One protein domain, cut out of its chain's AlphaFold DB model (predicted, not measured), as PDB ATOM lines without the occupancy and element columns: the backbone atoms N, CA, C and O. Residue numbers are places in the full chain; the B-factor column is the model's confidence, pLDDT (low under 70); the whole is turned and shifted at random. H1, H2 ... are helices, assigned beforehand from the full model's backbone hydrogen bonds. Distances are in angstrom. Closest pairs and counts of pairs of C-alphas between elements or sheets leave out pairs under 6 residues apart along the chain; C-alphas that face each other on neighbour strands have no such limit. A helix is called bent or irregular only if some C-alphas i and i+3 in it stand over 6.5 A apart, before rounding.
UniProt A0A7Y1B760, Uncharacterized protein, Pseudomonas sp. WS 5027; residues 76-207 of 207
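AT A GLANCE: This is residues 76 to 207 of the 207 residues of an uncharacterized protein of Pseudomonas sp. WS 5027 (UniProt A0A7Y1B760). Four long helices run lengthwise in an elongated body: the hairpin of H1 and H2, with H4 and H5 beside H1 as a loose three-helix bundle, and short H3 at one end. The printed part has 132 residues, 110 of them in five named helices, H1 to H5 in order along the chain, with no named strand; its class is all helix, and it is only just loose, close to compact, with a radius of gyration of the C-alphas of 17.2 A and spans of 53 by 31 by 23 A.

HOW THE PARTS SIT: H2, residues 109 to 138, touches H1, residues 76 to 103, at a shallow tilt of 25 degrees, opposite ways; the closest C-alphas, Tyr 91 and Lys 117, are 5.1 A apart. H4, residues 151 to 172, touches H1 with residues 161 to 166 alone, the closest C-alphas being Glu 93 and Gly 166, 6.9 A. H5, residues 182 to 205, is close to H1 but not clearly touching, the closest C-alphas being Ile 96 and Ile 188, 7.6 A. H3, residues 141 to 146, touches no helix. O i to N i+4 pairs are within hydrogen-bond range throughout H3 and H5, and for 15 of 24 in H1, 25 of 26 in H2, 16 of 18 in H4.

IN THESE COORDINATES: H1, 45.2 A, begins at C-alpha 76 (-24.099, 36.472, -40.756) and is irregular, C-alphas 99 and 102 being 7.3 A apart. H2 measures 45.0 A, H4 30.1 A; H5, 35.2 A, ends at C-alpha 205 (-12.958, 20.562, -54.992).

THE WHOLE: The farthest C-alphas, Phe 138 and Lys 178, are 54.7 A apart. The printed part has no cut and no long link; 60 residues, among them 147 to 180, have pLDDT under 70.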
ATOM      1  N   LYS A  76     -22.914  36.932 -41.478       90.00
ATOM      2  CA  LYS A  76     -24.099  36.472 -40.756       90.00
ATOM      3  C   LYS A  76     -24.743  35.280 -41.464       90.00
ATOM      4  O   LYS A  76     -25.094  34.317 -40.785       90.00
ATOM      5  N   LEU A  77     -24.852  35.332 -42.792       89.50
ATOM      6  CA  LEU A  77     -25.362  34.240 -43.624       89.50
ATOM      7  C   LEU A  77     -24.462  33.007 -43.545       89.50
ATOM      8  O   LEU A  77     -24.947  31.900 -43.328       89.50
ATOM      9  N   PHE A  78     -23.143  33.189 -43.631       88.56
ATOM     10  CA  PHE A  78     -22.203  32.087 -43.446       88.56
ATOM     11  C   PHE A  78     -22.347  31.455 -42.055       88.56
ATOM     12  O   PHE A  78     -22.475  30.239 -41.919       88.56
ATOM     13  N   ARG A  79     -22.429  32.277 -41.002       86.19
ATOM     14  CA  ARG A  79     -22.616  31.809 -39.623       86.19
ATOM     15  C   ARG A  79     -23.934  31.062 -39.426       86.19
ATOM     16  O   ARG A  79     -23.967  30.145 -38.609       86.19
ATOM     17  N   SER A  80     -25.002  31.431 -40.133       89.12
ATOM     18  CA  SER A  80     -26.281  30.725 -40.036       89.12
ATOM     19  C   SER A  80     -26.270  29.364 -40.736       89.12
ATOM     20  O   SER A  80     -27.068  28.519 -40.360       89.12
ATOM     21  N   ALA A  81     -25.354  29.119 -41.681       88.00
ATOM     22  CA  ALA A  81     -25.169  27.802 -42.303       88.00
ATOM     23  C   ALA A  81     -24.358  26.824 -41.437       88.00
ATOM     24  O   ALA A  81     -24.541  25.614 -41.516       88.00
ATOM     25  N   VAL A  82     -23.483  27.326 -40.558       83.00
ATOM     26  CA  VAL A  82     -22.686  26.485 -39.642       83.00
ATOM     27  C   VAL A  82     -23.529  25.507 -38.800       83.00
ATOM     28  O   VAL A  82     -23.143  24.342 -38.713       83.00
ATOM     29  N   PRO A  83     -24.652  25.898 -38.163       82.75
ATOM     30  CA  PRO A  83     -25.474  24.951 -37.409       82.75
ATOM     31  C   PRO A  83     -26.160  23.899 -38.289       82.75
ATOM     32  O   PRO A  83     -26.388  22.795 -37.804       82.75
ATOM     33  N   GLU A  84     -26.435  24.173 -39.568       82.94
ATOM     34  CA  GLU A  84     -26.991  23.174 -40.500       82.94
ATOM     35  C   GLU A  84     -25.997  22.034 -40.766       82.94
ATOM     36  O   GLU A  84     -26.387  20.907 -41.058       82.94
ATOM     37  N   LEU A  85     -24.703  22.272 -40.529       79.19
ATOM     38  CA  LEU A  85     -23.674  21.238 -40.570       79.19
ATOM     39  C   LEU A  85     -23.846  20.173 -39.472       79.19
ATOM     40  O   LEU A  85     -23.237  19.108 -39.558       79.19
ATOM     41  N   SER A  86     -24.687  20.413 -38.458       79.94
ATOM     42  CA  SER A  86     -25.057  19.388 -37.470       79.94
ATOM     43  C   SER A  86     -25.761  18.183 -38.099       79.94
ATOM     44  O   SER A  86     -25.606  17.079 -37.585       79.94
ATOM     45  N   VAL A  87     -26.395  18.347 -39.267       84.88
ATOM     46  CA  VAL A  87     -26.962  17.246 -40.070       84.88
ATOM     47  C   VAL A  87     -25.897  16.209 -40.442       84.88
ATOM     48  O   VAL A  87     -26.203  15.025 -40.588       84.88
ATOM     49  N   ALA A  88     -24.624  16.614 -40.530       79.31
ATOM     50  CA  ALA A  88     -23.525  15.678 -40.728       79.31
ATOM     51  C   ALA A  88     -23.483  14.630 -39.608       79.31
ATOM     52  O   ALA A  88     -23.274  13.457 -39.893       79.31
ATOM     53  N   LEU A  89     -23.710  15.024 -38.347       80.00
ATOM     54  CA  LEU A  89     -23.717  14.088 -37.220       80.00
ATOM     55  C   LEU A  89     -24.832  13.054 -37.350       80.00
ATOM     56  O   LEU A  89     -24.567  11.875 -37.140       80.00
ATOM     57  N   ASP A  90     -26.036  13.470 -37.741       82.12
ATOM     58  CA  ASP A  90     -27.164  12.552 -37.932       82.12
ATOM     59  C   ASP A  90     -26.894  11.574 -39.079       82.12
ATOM     60  O   ASP A  90     -27.198  10.380 -38.979       82.12
ATOM     61  N   TYR A  91     -26.263  12.055 -40.154       84.12
ATOM     62  CA  TYR A  91     -25.781  11.205 -41.236       84.12
ATOM     63  C   TYR A  91     -24.721  10.206 -40.749       84.12
ATOM     64  O   TYR A  91     -24.861   9.012 -41.003       84.12
ATOM     65  N   TYR A  92     -23.710  10.652 -39.994       79.31
ATOM     66  CA  TYR A  92     -22.680   9.776 -39.425       79.31
ATOM     67  C   TYR A  92     -23.272   8.722 -38.484       79.31
ATOM     68  O   TYR A  92     -22.915   7.550 -38.589       79.31
ATOM     69  N   GLU A  93     -24.178   9.111 -37.581       82.62
ATOM     70  CA  GLU A  93     -24.866   8.172 -36.687       82.62
ATOM     71  C   GLU A  93     -25.616   7.111 -37.508       82.62
ATOM     72  O   GLU A  93     -25.496   5.918 -37.229       82.62
ATOM     73  N   SER A  94     -26.295   7.520 -38.580       82.75
ATOM     74  CA  SER A  94     -27.056   6.609 -39.446       82.75
ATOM     75  C   SER A  94     -26.153   5.689 -40.272       82.75
ATOM     76  O   SER A  94     -26.440   4.503 -40.405       82.75
ATOM     77  N   ALA A  95     -25.012   6.188 -40.755       79.75
ATOM     78  CA  ALA A  95     -24.014   5.395 -41.471       79.75
ATOM     79  C   ALA A  95     -23.321   4.359 -40.562       79.75
ATOM     80  O   ALA A  95     -23.082   3.217 -40.965       79.75
ATOM     81  N   ILE A  96     -23.036   4.714 -39.303       79.81
ATOM     82  CA  ILE A  96     -22.508   3.769 -38.304       79.81
ATOM     83  C   ILE A  96     -23.544   2.683 -37.991       79.81
ATOM     84  O   ILE A  96     -23.193   1.507 -37.905       79.81
ATOM     85  N   VAL A  97     -24.820   3.050 -37.845       80.19
ATOM     86  CA  VAL A  97     -25.895   2.064 -37.668       80.19
ATOM     87  C   VAL A  97     -25.956   1.135 -38.881       80.19
ATOM     88  O   VAL A  97     -25.934  -0.080 -38.700       80.19
ATOM     89  N   GLN A  98     -25.897   1.683 -40.100       77.81
ATOM     90  CA  GLN A  98     -25.920   0.918 -41.350       77.81
ATOM     91  C   GLN A  98     -24.769  -0.094 -41.461       77.81
ATOM     92  O   GLN A  98     -24.994  -1.241 -41.836       77.81
ATOM     93  N   THR A  99     -23.545   0.280 -41.081       75.56
ATOM     94  CA  THR A  99     -22.395  -0.647 -41.107       75.56
ATOM     95  C   THR A  99     -22.491  -1.765 -40.063       75.56
ATOM     96  O   THR A  99     -21.951  -2.850 -40.283       75.56
ATOM     97  N   ARG A 100     -23.217  -1.555 -38.957       70.50
ATOM     98  CA  ARG A 100     -23.485  -2.586 -37.936       70.50
ATOM     99  C   ARG A 100     -24.666  -3.505 -38.281       70.50
ATOM    100  O   ARG A 100     -24.832  -4.539 -37.636       70.50
ATOM    101  N   MET A 101     -25.470  -3.171 -39.293       67.75
ATOM    102  CA  MET A 101     -26.721  -3.877 -39.608       67.75
ATOM    103  C   MET A 101     -26.622  -5.338 -40.071       67.75
ATOM    104  O   MET A 101     -27.508  -6.103 -39.682       67.75
ATOM    105  N   PRO A 102     -25.596  -5.796 -40.821       62.91
ATOM    106  CA  PRO A 102     -25.531  -7.195 -41.268       62.91
ATOM    107  C   PRO A 102     -25.531  -8.208 -40.114       62.91
ATOM    108  O   PRO A 102     -25.831  -9.379 -40.315       62.91
ATOM    109  N   ILE A 103     -25.196  -7.757 -38.902       64.50
ATOM    110  CA  ILE A 103     -25.083  -8.586 -37.703       64.50
ATOM    111  C   ILE A 103     -26.452  -8.822 -37.039       64.50
ATOM    112  O   ILE A 103     -26.619  -9.819 -36.341       64.50
ATOM    113  N   PHE A 104     -27.443  -7.945 -37.251       62.72
ATOM    114  CA  PHE A 104     -28.684  -7.934 -36.459       62.72
ATOM    115  C   PHE A 104     -29.977  -8.214 -37.244       62.72
ATOM    116  O   PHE A 104     -31.012  -8.396 -36.610       62.72
ATOM    117  N   GLY A 105     -29.942  -8.304 -38.581       66.88
ATOM    118  CA  GLY A 105     -31.082  -8.776 -39.389       66.88
ATOM    119  C   GLY A 105     -32.271  -7.808 -39.503       66.88
ATOM    120  O   GLY A 105     -33.412  -8.258 -39.491       66.88
ATOM    121  N   TRP A 106     -32.024  -6.494 -39.577       58.84
ATOM    122  CA  TRP A 106     -33.067  -5.449 -39.628       58.84
ATOM    123  C   TRP A 106     -33.383  -4.924 -41.052       58.84
ATOM    124  O   TRP A 106     -32.632  -5.160 -41.994       58.84
ATOM    125  N   GLU A 107     -34.539  -4.250 -41.171       62.72
ATOM    126  CA  GLU A 107     -35.392  -3.985 -42.354       62.72
ATOM    127  C   GLU A 107     -34.944  -2.862 -43.333       62.72
ATOM    128  O   GLU A 107     -34.217  -1.938 -42.969       62.72
ATOM    129  N   ILE A 108     -35.473  -2.907 -44.571       66.00
ATOM    130  CA  ILE A 108     -35.185  -2.023 -45.732       66.00
ATOM    131  C   ILE A 108     -35.399  -0.518 -45.444       66.00
ATOM    132  O   ILE A 108     -34.761   0.330 -46.070       66.00
ATOM    133  N   ASP A 109     -36.259  -0.165 -44.487       76.94
ATOM    134  CA  ASP A 109     -36.632   1.229 -44.189       76.94
ATOM    135  C   ASP A 109     -35.434   2.091 -43.725       76.94
ATOM    136  O   ASP A 109     -35.334   3.280 -44.037       76.94
ATOM    137  N   GLN A 110     -34.429   1.477 -43.088       73.50
ATOM    138  CA  GLN A 110     -33.229   2.190 -42.634       73.50
ATOM    139  C   GLN A 110     -32.260   2.574 -43.765       73.50
ATOM    140  O   GLN A 110     -31.500   3.535 -43.620       73.50
ATOM    141  N   GLU A 111     -32.271   1.871 -44.904       77.75
ATOM    142  CA  GLU A 111     -31.432   2.259 -46.047       77.75
ATOM    143  C   GLU A 111     -31.930   3.567 -46.676       77.75
ATOM    144  O   GLU A 111     -31.130   4.436 -47.041       77.75
ATOM    145  N   ASN A 112     -33.251   3.734 -46.762       85.69
ATOM    146  CA  ASN A 112     -33.863   4.954 -47.278       85.69
ATOM    147  C   ASN A 112     -33.579   6.152 -46.363       85.69
ATOM    148  O   ASN A 112     -33.217   7.219 -46.865       85.69
ATOM    149  N   ASP A 113     -33.649   5.967 -45.042       85.19
ATOM    150  CA  ASP A 113     -33.303   7.005 -44.061       85.19
ATOM    151  C   ASP A 113     -31.829   7.442 -44.176       85.19
ATOM    152  O   ASP A 113     -31.527   8.637 -44.237       85.19
ATOM    153  N   ALA A 114     -30.895   6.494 -44.314       82.50
ATOM    154  CA  ALA A 114     -29.477   6.809 -44.502       82.50
ATOM    155  C   ALA A 114     -29.214   7.580 -45.810       82.50
ATOM    156  O   ALA A 114     -28.462   8.561 -45.819       82.50
ATOM    157  N   ARG A 115     -29.861   7.184 -46.919       86.88
ATOM    158  CA  ARG A 115     -29.773   7.903 -48.204       86.88
ATOM    159  C   ARG A 115     -30.360   9.311 -48.112       86.88
ATOM    160  O   ARG A 115     -29.769  10.244 -48.655       86.88
ATOM    161  N   PHE A 116     -31.482   9.474 -47.418       89.75
ATOM    162  CA  PHE A 116     -32.114  10.774 -47.196       89.75
ATOM    163  C   PHE A 116     -31.237  11.699 -46.339       89.75
ATOM    164  O   PHE A 116     -30.990  12.847 -46.701       89.75
ATOM    165  N   LYS A 117     -30.664  11.196 -45.244       88.00
ATOM    166  CA  LYS A 117     -29.731  11.979 -44.416       88.00
ATOM    167  C   LYS A 117     -28.456  12.350 -45.167       88.00
ATOM    168  O   LYS A 117     -27.939  13.454 -44.992       88.00
ATOM    169  N   ARG A 118     -27.977  11.476 -46.059       87.31
ATOM    170  CA  ARG A 118     -26.860  11.790 -46.962       87.31
ATOM    171  C   ARG A 118     -27.193  12.956 -47.890       87.31
ATOM    172  O   ARG A 118     -26.359  13.842 -48.053       87.31
ATOM    173  N   SER A 119     -28.372  12.957 -48.515       90.69
ATOM    174  CA  SER A 119     -28.755  14.044 -49.421       90.69
ATOM    175  C   SER A 119     -28.912  15.367 -48.670       90.69
ATOM    176  O   SER A 119     -28.402  16.378 -49.145       90.69
ATOM    177  N   LEU A 120     -29.500  15.356 -47.468       90.12
ATOM    178  CA  LEU A 120     -29.570  16.538 -46.602       90.12
ATOM    179  C   LEU A 120     -28.181  17.079 -46.243       90.12
ATOM    180  O   LEU A 120     -27.947  18.283 -46.333       90.12
ATOM    181  N   TRP A 121     -27.242  16.201 -45.887       87.25
ATOM    182  CA  TRP A 121     -25.867  16.605 -45.599       87.25
ATOM    183  C   TRP A 121     -25.181  17.238 -46.818       87.25
ATOM    184  O   TRP A 121     -24.565  18.295 -46.693       87.25
ATOM    185  N   LEU A 122     -25.336  16.650 -48.009       86.50
ATOM    186  CA  LEU A 122     -24.786  17.216 -49.245       86.50
ATOM    187  C   LEU A 122     -25.380  18.593 -49.565       86.50
ATOM    188  O   LEU A 122     -24.644  19.492 -49.970       86.50
ATOM    189  N   VAL A 123     -26.686  18.777 -49.353       89.69
ATOM    190  CA  VAL A 123     -27.348  20.079 -49.522       89.69
ATOM    191  C   VAL A 123     -26.771  21.109 -48.551       89.69
ATOM    192  O   VAL A 123     -26.421  22.203 -48.989       89.69
ATOM    193  N   ALA A 124     -26.585  20.753 -47.277       88.00
ATOM    194  CA  ALA A 124     -25.972  21.638 -46.284       88.00
ATOM    195  C   ALA A 124     -24.520  22.007 -46.651       88.00
ATOM    196  O   ALA A 124     -24.114  23.161 -46.514       88.00
ATOM    197  N   CYS A 125     -23.734  21.059 -47.175       84.44
ATOM    198  CA  CYS A 125     -22.379  21.329 -47.663       84.44
ATOM    199  C   CYS A 125     -22.364  22.302 -48.851       84.44
ATOM    200  O   CYS A 125     -21.546  23.222 -48.874       84.44
ATOM    201  N   LEU A 126     -23.261  22.118 -49.825       87.06
ATOM    202  CA  LEU A 126     -23.370  23.006 -50.986       87.06
ATOM    203  C   LEU A 126     -23.820  24.413 -50.588       87.06
ATOM    204  O   LEU A 126     -23.264  25.395 -51.074       87.06
ATOM    205  N   ASP A 127     -24.805  24.518 -49.700       89.75
ATOM    206  CA  ASP A 127     -25.288  25.803 -49.199       89.75
ATOM    207  C   ASP A 127     -24.195  26.552 -48.421       89.75
ATOM    208  O   ASP A 127     -23.949  27.738 -48.655       89.75
ATOM    209  N   MET A 128     -23.445  25.838 -47.578       87.25
ATOM    210  CA  MET A 128     -22.294  26.401 -46.881       87.25
ATOM    211  C   MET A 128     -21.199  26.878 -47.845       87.25
ATOM    212  O   MET A 128     -20.642  27.955 -47.637       87.25
ATOM    213  N   SER A 129     -20.894  26.103 -48.892       87.00
ATOM    214  CA  SER A 129     -19.903  26.466 -49.914       87.00
ATOM    215  C   SER A 129     -20.312  27.733 -50.670       87.00
ATOM    216  O   SER A 129     -19.511  28.658 -50.765       87.00
ATOM    217  N   ARG A 130     -21.576  27.850 -51.093       89.00
ATOM    218  CA  ARG A 130     -22.094  29.071 -51.740       89.00
ATOM    219  C   ARG A 130     -21.981  30.293 -50.834       89.00
ATOM    220  O   ARG A 130     -21.468  31.330 -51.241       89.00
ATOM    221  N   LYS A 131     -22.395  30.163 -49.572       90.31
ATOM    222  CA  LYS A 131     -22.298  31.253 -48.588       90.31
ATOM    223  C   LYS A 131     -20.847  31.614 -48.260       90.31
ATOM    224  O   LYS A 131     -20.562  32.761 -47.919       90.31
ATOM    225  N   TYR A 132     -19.927  30.654 -48.353       87.25
ATOM    226  CA  TYR A 132     -18.495  30.907 -48.239       87.25
ATOM    227  C   TYR A 132     -17.975  31.715 -49.433       87.25
ATOM    228  O   TYR A 132     -17.303  32.720 -49.218       87.25
ATOM    229  N   GLU A 133     -18.336  31.353 -50.666       88.00
ATOM    230  CA  GLU A 133     -17.992  32.124 -51.871       88.00
ATOM    231  C   GLU A 133     -18.524  33.564 -51.805       88.00
ATOM    232  O   GLU A 133     -17.774  34.512 -52.051       88.00
ATOM    233  N   ASP A 134     -19.772  33.755 -51.367       90.31
ATOM    234  CA  ASP A 134     -20.349  35.088 -51.152       90.31
ATOM    235  C   ASP A 134     -19.546  35.899 -50.125       90.31
ATOM    236  O   ASP A 134     -19.335  37.104 -50.277       90.31
ATOM    237  N   MET A 135     -19.035  35.240 -49.083       89.50
ATOM    238  CA  MET A 135     -18.171  35.860 -48.083       89.50
ATOM    239  C   MET A 135     -16.811  36.280 -48.672       89.50
ATOM    240  O   MET A 135     -16.308  37.359 -48.328       89.50
ATOM    241  N   LEU A 136     -16.237  35.481 -49.581       86.06
ATOM    242  CA  LEU A 136     -14.975  35.785 -50.269       86.06
ATOM    243  C   LEU A 136     -15.061  37.059 -51.122       86.06
ATOM    244  O   LEU A 136     -14.067  37.770 -51.256       86.06
ATOM    245  N   LEU A 137     -16.238  37.404 -51.656       89.25
ATOM    246  CA  LEU A 137     -16.424  38.633 -52.446       89.25
ATOM    247  C   LEU A 137     -16.186  39.912 -51.628       89.25
ATOM    248  O   LEU A 137     -15.787  40.946 -52.174       89.25
ATOM    249  N   PHE A 138     -16.431  39.861 -50.317       88.19
ATOM    250  CA  PHE A 138     -16.364  41.034 -49.442       88.19
ATOM    251  C   PHE A 138     -15.150  41.048 -48.509       88.19
ATOM    252  O   PHE A 138     -14.837  42.112 -47.959       88.19
ATOM    253  N   MET A 139     -14.454  39.920 -48.354       85.06
ATOM    254  CA  MET A 139     -13.269  39.787 -47.505       85.06
ATOM    255  C   MET A 139     -11.988  39.579 -48.297       85.06
ATOM    256  O   MET A 139     -11.959  38.899 -49.316       85.06
ATOM    257  N   SER A 140     -10.889  40.131 -47.791       84.44
ATOM    258  CA  SER A 140      -9.569  39.772 -48.298       84.44
ATOM    259  C   SER A 140      -9.111  38.412 -47.740       84.44
ATOM    260  O   SER A 140      -9.460  38.073 -46.608       84.44
ATOM    261  N   PRO A 141      -8.269  37.653 -48.470       79.88
ATOM    262  CA  PRO A 141      -7.734  36.370 -47.998       79.88
ATOM    263  C   PRO A 141      -7.066  36.442 -46.616       79.88
ATOM    264  O   PRO A 141      -7.249  35.551 -45.795       79.88
ATOM    265  N   LYS A 142      -6.360  37.545 -46.328       82.31
ATOM    266  CA  LYS A 142      -5.710  37.780 -45.030       82.31
ATOM    267  C   LYS A 142      -6.714  37.897 -43.884       82.31
ATOM    268  O   LYS A 142      -6.519  37.307 -42.834       82.31
ATOM    269  N   GLU A 143      -7.819  38.612 -44.101       79.81
ATOM    270  CA  GLU A 143      -8.860  38.766 -43.077       79.81
ATOM    271  C   GLU A 143      -9.549  37.437 -42.749       79.81
ATOM    272  O   GLU A 143      -9.988  37.237 -41.620       79.81
ATOM    273  N   ILE A 144      -9.639  36.529 -43.721       77.88
ATOM    274  CA  ILE A 144     -10.201  35.187 -43.529       77.88
ATOM    275  C   ILE A 144      -9.247  34.321 -42.704       77.88
ATOM    276  O   ILE A 144      -9.685  33.609 -41.798       77.88
ATOM    277  N   GLU A 145      -7.948  34.407 -42.998       75.25
ATOM    278  CA  GLU A 145      -6.887  33.723 -42.257       75.25
ATOM    279  C   GLU A 145      -6.845  34.189 -40.791       75.25
ATOM    280  O   GLU A 145      -6.903  33.365 -39.874       75.25
ATOM    281  N   ASP A 146      -6.880  35.507 -40.568       74.50
ATOM    282  CA  ASP A 146      -6.894  36.126 -39.238       74.50
ATOM    283  C   ASP A 146      -8.143  35.753 -38.431       74.50
ATOM    284  O   ASP A 146      -8.086  35.530 -37.218       74.50
ATOM    285  N   ALA A 147      -9.292  35.654 -39.101       65.00
ATOM    286  CA  ALA A 147     -10.558  35.365 -38.449       65.00
ATOM    287  C   ALA A 147     -10.707  33.892 -38.019       65.00
ATOM    288  O   ALA A 147     -11.720  33.537 -37.414       65.00
ATOM    289  N   LYS A 148      -9.712  33.028 -38.290       66.56
ATOM    290  CA  LYS A 148      -9.716  31.580 -37.985       66.56
ATOM    291  C   LYS A 148     -10.938  30.824 -38.528       66.56
ATOM    292  O   LYS A 148     -11.154  29.672 -38.155       66.56
ATOM    293  N   TYR A 149     -11.696  31.414 -39.453       60.97
ATOM    294  CA  TYR A 149     -12.741  30.740 -40.233       60.97
ATOM    295  C   TYR A 149     -12.124  29.994 -41.419       60.97
ATOM    296  O   TYR A 149     -12.681  29.952 -42.514       60.97
ATOM    297  N   THR A 150     -10.929  29.438 -41.223       59.06
ATOM    298  CA  THR A 150     -10.277  28.641 -42.248       59.06
ATOM    299  C   THR A 150     -11.015  27.311 -42.386       59.06
ATOM    300  O   THR A 150     -11.537  26.786 -41.395       59.06
ATOM    301  N   PRO A 151     -11.012  26.709 -43.585       57.94
ATOM    302  CA  PRO A 151     -11.442  25.328 -43.774       57.94
ATOM    303  C   PRO A 151     -10.785  24.388 -42.755       57.94
ATOM    304  O   PRO A 151     -11.446  23.504 -42.239       57.94
ATOM    305  N   ALA A 152      -9.534  24.655 -42.359       56.06
ATOM    306  CA  ALA A 152      -8.832  23.939 -41.291       56.06
ATOM    307  C   ALA A 152      -9.475  24.100 -39.896       56.06
ATOM    308  O   ALA A 152      -9.503  23.153 -39.112       56.06
ATOM    309  N   GLY A 153     -10.011  25.279 -39.564       59.97
ATOM    310  CA  GLY A 153     -10.773  25.506 -38.331       59.97
ATOM    311  C   GLY A 153     -12.113  24.768 -38.331       59.97
ATOM    312  O   GLY A 153     -12.515  24.207 -37.308       59.97
ATOM    313  N   LEU A 154     -12.769  24.702 -39.492       59.88
ATOM    314  CA  LEU A 154     -13.987  23.918 -39.682       59.88
ATOM    315  C   LEU A 154     -13.704  22.410 -39.659       59.88
ATOM    316  O   LEU A 154     -14.421  21.666 -38.998       59.88
ATOM    317  N   GLU A 155     -12.620  21.966 -40.297       59.38
ATOM    318  CA  GLU A 155     -12.096  20.601 -40.220       59.38
ATOM    319  C   GLU A 155     -11.758  20.236 -38.774       59.38
ATOM    320  O   GLU A 155     -12.068  19.129 -38.346       59.38
ATOM    321  N   ALA A 156     -11.183  21.146 -37.982       59.78
ATOM    322  CA  ALA A 156     -10.918  20.915 -36.563       59.78
ATOM    323  C   ALA A 156     -12.211  20.808 -35.737       59.78
ATOM    324  O   ALA A 156     -12.283  19.994 -34.814       59.78
ATOM    325  N   LEU A 157     -13.244  21.590 -36.069       56.12
ATOM    326  CA  LEU A 157     -14.573  21.501 -35.455       56.12
ATOM    327  C   LEU A 157     -15.279  20.193 -35.816       56.12
ATOM    328  O   LEU A 157     -15.767  19.512 -34.919       56.12
ATOM    329  N   LEU A 158     -15.273  19.810 -37.092       58.03
ATOM    330  CA  LEU A 158     -15.793  18.532 -37.581       58.03
ATOM    331  C   LEU A 158     -15.029  17.359 -36.970       58.03
ATOM    332  O   LEU A 158     -15.646  16.436 -36.459       58.03
ATOM    333  N   SER A 159     -13.697  17.423 -36.921       60.25
ATOM    334  CA  SER A 159     -12.862  16.402 -36.282       60.25
ATOM    335  C   SER A 159     -13.184  16.287 -34.796       60.25
ATOM    336  O   SER A 159     -13.310  15.181 -34.285       60.25
ATOM    337  N   ARG A 160     -13.400  17.410 -34.096       58.41
ATOM    338  CA  ARG A 160     -13.861  17.405 -32.700       58.41
ATOM    339  C   ARG A 160     -15.276  16.852 -32.560       58.41
ATOM    340  O   ARG A 160     -15.505  16.079 -31.647       58.41
ATOM    341  N   LEU A 161     -16.215  17.200 -33.431       53.16
ATOM    342  CA  LEU A 161     -17.594  16.704 -33.378       53.16
ATOM    343  C   LEU A 161     -17.664  15.196 -33.666       53.16
ATOM    344  O   LEU A 161     -18.332  14.466 -32.935       53.16
ATOM    345  N   VAL A 162     -16.903  14.711 -34.647       59.97
ATOM    346  CA  VAL A 162     -16.785  13.285 -34.989       59.97
ATOM    347  C   VAL A 162     -16.075  12.507 -33.872       59.97
ATOM    348  O   VAL A 162     -16.583  11.477 -33.425       59.97
ATOM    349  N   LEU A 163     -14.954  13.018 -33.342       56.78
ATOM    350  CA  LEU A 163     -14.192  12.358 -32.269       56.78
ATOM    351  C   LEU A 163     -14.871  12.434 -30.894       56.78
ATOM    352  O   LEU A 163     -14.732  11.514 -30.092       56.78
ATOM    353  N   VAL A 164     -15.580  13.518 -30.577       52.88
ATOM    354  CA  VAL A 164     -16.171  13.734 -29.244       52.88
ATOM    355  C   VAL A 164     -17.624  13.271 -29.190       52.88
ATOM    356  O   VAL A 164     -18.043  12.763 -28.154       52.88
ATOM    357  N   GLY A 165     -18.385  13.414 -30.278       54.09
ATOM    358  CA  GLY A 165     -19.793  13.022 -30.359       54.09
ATOM    359  C   GLY A 165     -19.978  11.573 -30.798       54.09
ATOM    360  O   GLY A 165     -20.551  10.779 -30.055       54.09
ATOM    361  N   GLY A 166     -19.447  11.209 -31.969       54.28
ATOM    362  CA  GLY A 166     -19.641   9.883 -32.565       54.28
ATOM    363  C   GLY A 166     -18.991   8.764 -31.754       54.28
ATOM    364  O   GLY A 166     -19.651   7.799 -31.383       54.28
ATOM    365  N   VAL A 167     -17.718   8.927 -31.386       51.25
ATOM    366  CA  VAL A 167     -16.960   7.889 -30.664       51.25
ATOM    367  C   VAL A 167     -17.497   7.686 -29.247       51.25
ATOM    368  O   VAL A 167     -17.801   6.562 -28.867       51.25
ATOM    369  N   LYS A 168     -17.702   8.750 -28.455       52.25
ATOM    370  CA  LYS A 168     -18.235   8.581 -27.091       52.25
ATOM    371  C   LYS A 168     -19.653   8.023 -27.099       52.25
ATOM    372  O   LYS A 168     -19.957   7.125 -26.327       52.25
ATOM    373  N   LYS A 169     -20.545   8.535 -27.939       53.78
ATOM    374  CA  LYS A 169     -21.947   8.112 -27.894       53.78
ATOM    375  C   LYS A 169     -22.115   6.697 -28.462       53.78
ATOM    376  O   LYS A 169     -22.897   5.941 -27.900       53.78
ATOM    377  N   ALA A 170     -21.334   6.302 -29.475       51.53
ATOM    378  CA  ALA A 170     -21.342   4.943 -30.026       51.53
ATOM    379  C   ALA A 170     -20.627   3.894 -29.149       51.53
ATOM    380  O   ALA A 170     -21.050   2.739 -29.169       51.53
ATOM    381  N   LEU A 171     -19.598   4.273 -28.372       50.41
ATOM    382  CA  LEU A 171     -18.981   3.397 -27.359       50.41
ATOM    383  C   LEU A 171     -19.819   3.301 -26.071       50.41
ATOM    384  O   LEU A 171     -19.935   2.234 -25.478       50.41
ATOM    385  N   PHE A 172     -20.429   4.399 -25.612       52.03
ATOM    386  CA  PHE A 172     -21.000   4.463 -24.259       52.03
ATOM    387  C   PHE A 172     -22.525   4.284 -24.168       52.03
ATOM    388  O   PHE A 172     -23.047   4.290 -23.056       52.03
ATOM    389  N   ARG A 173     -23.267   4.083 -25.273       49.06
ATOM    390  CA  ARG A 173     -24.741   3.928 -25.204       49.06
ATOM    391  C   ARG A 173     -25.270   2.561 -24.761       49.06
ATOM    392  O   ARG A 173     -26.487   2.427 -24.681       49.06
ATOM    393  N   GLY A 174     -24.442   1.562 -24.435       48.47
ATOM    394  CA  GLY A 174     -25.042   0.288 -24.009       48.47
ATOM    395  C   GLY A 174     -24.176  -0.862 -23.511       48.47
ATOM    396  O   GLY A 174     -24.752  -1.909 -23.232       48.47
ATOM    397  N   LYS A 175     -22.847  -0.750 -23.372       48.47
ATOM    398  CA  LYS A 175     -22.045  -1.895 -22.907       48.47
ATOM    399  C   LYS A 175     -21.124  -1.579 -21.735       48.47
ATOM    400  O   LYS A 175     -20.401  -0.589 -21.694       48.47
ATOM    401  N   ASN A 176     -21.173  -2.501 -20.778       54.25
ATOM    402  CA  ASN A 176     -20.214  -2.681 -19.701       54.25
ATOM    403  C   ASN A 176     -18.807  -2.770 -20.327       54.25
ATOM    404  O   ASN A 176     -18.591  -3.608 -21.200       54.25
ATOM    405  N   LYS A 177     -17.867  -1.920 -19.893       55.91
ATOM    406  CA  LYS A 177     -16.520  -1.663 -20.467       55.91
ATOM    407  C   LYS A 177     -15.609  -2.886 -20.736       55.91
ATOM    408  O   LYS A 177     -14.470  -2.702 -21.144       55.91
ATOM    409  N   LYS A 178     -16.047  -4.113 -20.448       60.06
ATOM    410  CA  LYS A 178     -15.223  -5.332 -20.437       60.06
ATOM    411  C   LYS A 178     -15.339  -6.228 -21.680       60.06
ATOM    412  O   LYS A 178     -14.610  -7.205 -21.732       60.06
ATOM    413  N   ASN A 179     -16.215  -5.932 -22.646       54.88
ATOM    414  CA  ASN A 179     -16.529  -6.862 -23.749       54.88
ATOM    415  C   ASN A 179     -16.605  -6.189 -25.135       54.88
ATOM    416  O   ASN A 179     -17.490  -6.496 -25.935       54.88
ATOM    417  N   GLU A 180     -15.717  -5.235 -25.417       59.25
ATOM    418  CA  GLU A 180     -15.579  -4.691 -26.773       59.25
ATOM    419  C   GLU A 180     -14.584  -5.532 -27.575       59.25
ATOM    420  O   GLU A 180     -13.443  -5.724 -27.156       59.25
ATOM    421  N   ASP A 181     -15.037  -6.048 -28.719       71.44
ATOM    422  CA  ASP A 181     -14.190  -6.751 -29.678       71.44
ATOM    423  C   ASP A 181     -13.242  -5.730 -30.341       71.44
ATOM    424  O   ASP A 181     -13.721  -4.805 -31.014       71.44
ATOM    425  N   PRO A 182     -11.911  -5.859 -30.181       71.81
ATOM    426  CA  PRO A 182     -10.947  -4.936 -30.781       71.81
ATOM    427  C   PRO A 182     -11.085  -4.841 -32.309       71.81
ATOM    428  O   PRO A 182     -10.821  -3.788 -32.890       71.81
ATOM    429  N   MET A 183     -11.580  -5.894 -32.965       70.44
ATOM    430  CA  MET A 183     -11.791  -5.926 -34.412       70.44
ATOM    431  C   MET A 183     -12.960  -5.031 -34.869       70.44
ATOM    432  O   MET A 183     -12.997  -4.569 -36.012       70.44
ATOM    433  N   GLU A 184     -13.947  -4.787 -34.002       63.84
ATOM    434  CA  GLU A 184     -15.066  -3.883 -34.293       63.84
ATOM    435  C   GLU A 184     -14.614  -2.417 -34.232       63.84
ATOM    436  O   GLU A 184     -14.983  -1.612 -35.091       63.84
ATOM    437  N   VAL A 185     -13.744  -2.091 -33.271       65.00
ATOM    438  CA  VAL A 185     -13.171  -0.748 -33.108       65.00
ATOM    439  C   VAL A 185     -12.338  -0.350 -34.329       65.00
ATOM    440  O   VAL A 185     -12.489   0.763 -34.838       65.00
ATOM    441  N   ASP A 186     -11.514  -1.262 -34.850       72.12
ATOM    442  CA  ASP A 186     -10.675  -0.987 -36.023       72.12
ATOM    443  C   ASP A 186     -11.487  -0.801 -37.314       72.12
ATOM    444  O   ASP A 186     -11.175   0.087 -38.111       72.12
ATOM    445  N   ARG A 187     -12.578  -1.559 -37.505       69.62
ATOM    446  CA  ARG A 187     -13.481  -1.363 -38.657       69.62
ATOM    447  C   ARG A 187     -14.176  -0.006 -38.624       69.62
ATOM    448  O   ARG A 187     -14.226   0.679 -39.646       69.62
ATOM    449  N   ILE A 188     -14.673   0.408 -37.457       61.97
ATOM    450  CA  ILE A 188     -15.301   1.727 -37.287       61.97
ATOM    451  C   ILE A 188     -14.279   2.835 -37.555       61.97
ATOM    452  O   ILE A 188     -14.592   3.805 -38.243       61.97
ATOM    453  N   ARG A 189     -13.038   2.674 -37.077       66.81
ATOM    454  CA  ARG A 189     -11.953   3.626 -37.335       66.81
ATOM    455  C   ARG A 189     -11.637   3.737 -38.831       66.81
ATOM    456  O   ARG A 189     -11.607   4.852 -39.344       66.81
ATOM    457  N   GLN A 190     -11.475   2.619 -39.544       74.69
ATOM    458  CA  GLN A 190     -11.237   2.632 -40.994       74.69
ATOM    459  C   GLN A 190     -12.366   3.315 -41.776       74.69
ATOM    460  O   GLN A 190     -12.099   4.064 -42.718       74.69
ATOM    461  N   TYR A 191     -13.620   3.079 -41.388       63.25
ATOM    462  CA  TYR A 191     -14.774   3.693 -42.038       63.25
ATOM    463  C   TYR A 191     -14.829   5.212 -41.807       63.25
ATOM    464  O   TYR A 191     -15.022   5.979 -42.753       63.25
ATOM    465  N   LEU A 192     -14.580   5.660 -40.571       62.06
ATOM    466  CA  LEU A 192     -14.485   7.084 -40.232       62.06
ATOM    467  C   LEU A 192     -13.338   7.781 -40.979       62.06
ATOM    468  O   LEU A 192     -13.523   8.896 -41.465       62.06
ATOM    469  N   ASP A 193     -12.188   7.122 -41.132       71.69
ATOM    470  CA  ASP A 193     -11.067   7.645 -41.921       71.69
ATOM    471  C   ASP A 193     -11.421   7.780 -43.412       71.69
ATOM    472  O   ASP A 193     -10.995   8.734 -44.068       71.69
ATOM    473  N   GLY A 194     -12.216   6.852 -43.955       73.19
ATOM    474  CA  GLY A 194     -12.743   6.925 -45.321       73.19
ATOM    475  C   GLY A 194     -13.650   8.139 -45.527       73.19
ATOM    476  O   GLY A 194     -13.409   8.944 -46.426       73.19
ATOM    477  N   LEU A 195     -14.625   8.331 -44.638       59.91
ATOM    478  CA  LEU A 195     -15.519   9.494 -44.660       59.91
ATOM    479  C   LEU A 195     -14.772  10.819 -44.474       59.91
ATOM    480  O   LEU A 195     -15.065  11.799 -45.159       59.91
ATOM    481  N   HIS A 196     -13.771  10.856 -43.592       63.19
ATOM    482  CA  HIS A 196     -12.933  12.039 -43.416       63.19
ATOM    483  C   HIS A 196     -12.163  12.380 -44.702       63.19
ATOM    484  O   HIS A 196     -12.071  13.549 -45.078       63.19
ATOM    485  N   LYS A 197     -11.650  11.370 -45.419       73.81
ATOM    486  CA  LYS A 197     -11.011  11.564 -46.728       73.81
ATOM    487  C   LYS A 197     -11.998  12.075 -47.777       73.81
ATOM    488  O   LYS A 197     -11.646  13.005 -48.495       73.81
ATOM    489  N   GLU A 198     -13.212  11.528 -47.850       66.75
ATOM    490  CA  GLU A 198     -14.246  12.007 -48.782       66.75
ATOM    491  C   GLU A 198     -14.633  13.462 -48.507       66.75
ATOM    492  O   GLU A 198     -14.629  14.282 -49.425       66.75
ATOM    493  N   ALA A 199     -14.877  13.815 -47.242       60.47
ATOM    494  CA  ALA A 199     -15.164  15.190 -46.841       60.47
ATOM    495  C   ALA A 199     -14.020  16.142 -47.230       60.47
ATOM    496  O   ALA A 199     -14.262  17.238 -47.730       60.47
ATOM    497  N   LYS A 200     -12.765  15.704 -47.069       65.06
ATOM    498  CA  LYS A 200     -11.576  16.477 -47.447       65.06
ATOM    499  C   LYS A 200     -11.439  16.666 -48.958       65.06
ATOM    500  O   LYS A 200     -10.996  17.723 -49.401       65.06
ATOM    501  N   VAL A 201     -11.795  15.655 -49.750       70.88
ATOM    502  CA  VAL A 201     -11.825  15.765 -51.216       70.88
ATOM    503  C   VAL A 201     -12.903  16.757 -51.636       70.88
ATOM    504  O   VAL A 201     -12.590  17.673 -52.387       70.88
ATOM    505  N   LEU A 202     -14.116  16.632 -51.089       56.34
ATOM    506  CA  LEU A 202     -15.227  17.541 -51.380       56.34
ATOM    507  C   LEU A 202     -14.863  18.993 -51.053       56.34
ATOM    508  O   LEU A 202     -14.986  19.850 -51.922       56.34
ATOM    509  N   LEU A 203     -14.311  19.243 -49.861       57.44
ATOM    510  CA  LEU A 203     -13.870  20.574 -49.435       57.44
ATOM    511  C   LEU A 203     -12.771  21.166 -50.330       57.44
ATOM    512  O   LEU A 203     -12.745  22.376 -50.525       57.44
ATOM    513  N   ARG A 204     -11.870  20.340 -50.879       64.81
ATOM    514  CA  ARG A 204     -10.821  20.790 -51.814       64.81
ATOM    515  C   ARG A 204     -11.331  21.046 -53.224       64.81
ATOM    516  O   ARG A 204     -10.733  21.844 -53.925       64.81
ATOM    517  N   THR A 205     -12.362  20.334 -53.668       58.78
ATOM    518  CA  THR A 205     -12.958  20.562 -54.992       58.78
ATOM    519  C   THR A 205     -13.869  21.784 -55.032       58.78
ATOM    520  O   THR A 205     -14.126  22.302 -56.110       58.78
ATOM    521  N   THR A 206     -14.360  22.232 -53.874       45.34
ATOM    522  CA  THR A 206     -15.248  23.398 -53.738       45.34
ATOM    523  C   THR A 206     -14.532  24.683 -53.303       45.34
ATOM    524  O   THR A 206     -15.207  25.680 -53.073       45.34
ATOM    525  N   ALA A 207     -13.208  24.663 -53.121       41.75
ATOM    526  CA  ALA A 207     -12.385  25.811 -52.719       41.75
ATOM    527  C   ALA A 207     -11.376  26.156 -53.819       41.75
ATOM    528  O   ALA A 207     -11.087  27.361 -53.987       41.75
TER     529      ALA A 207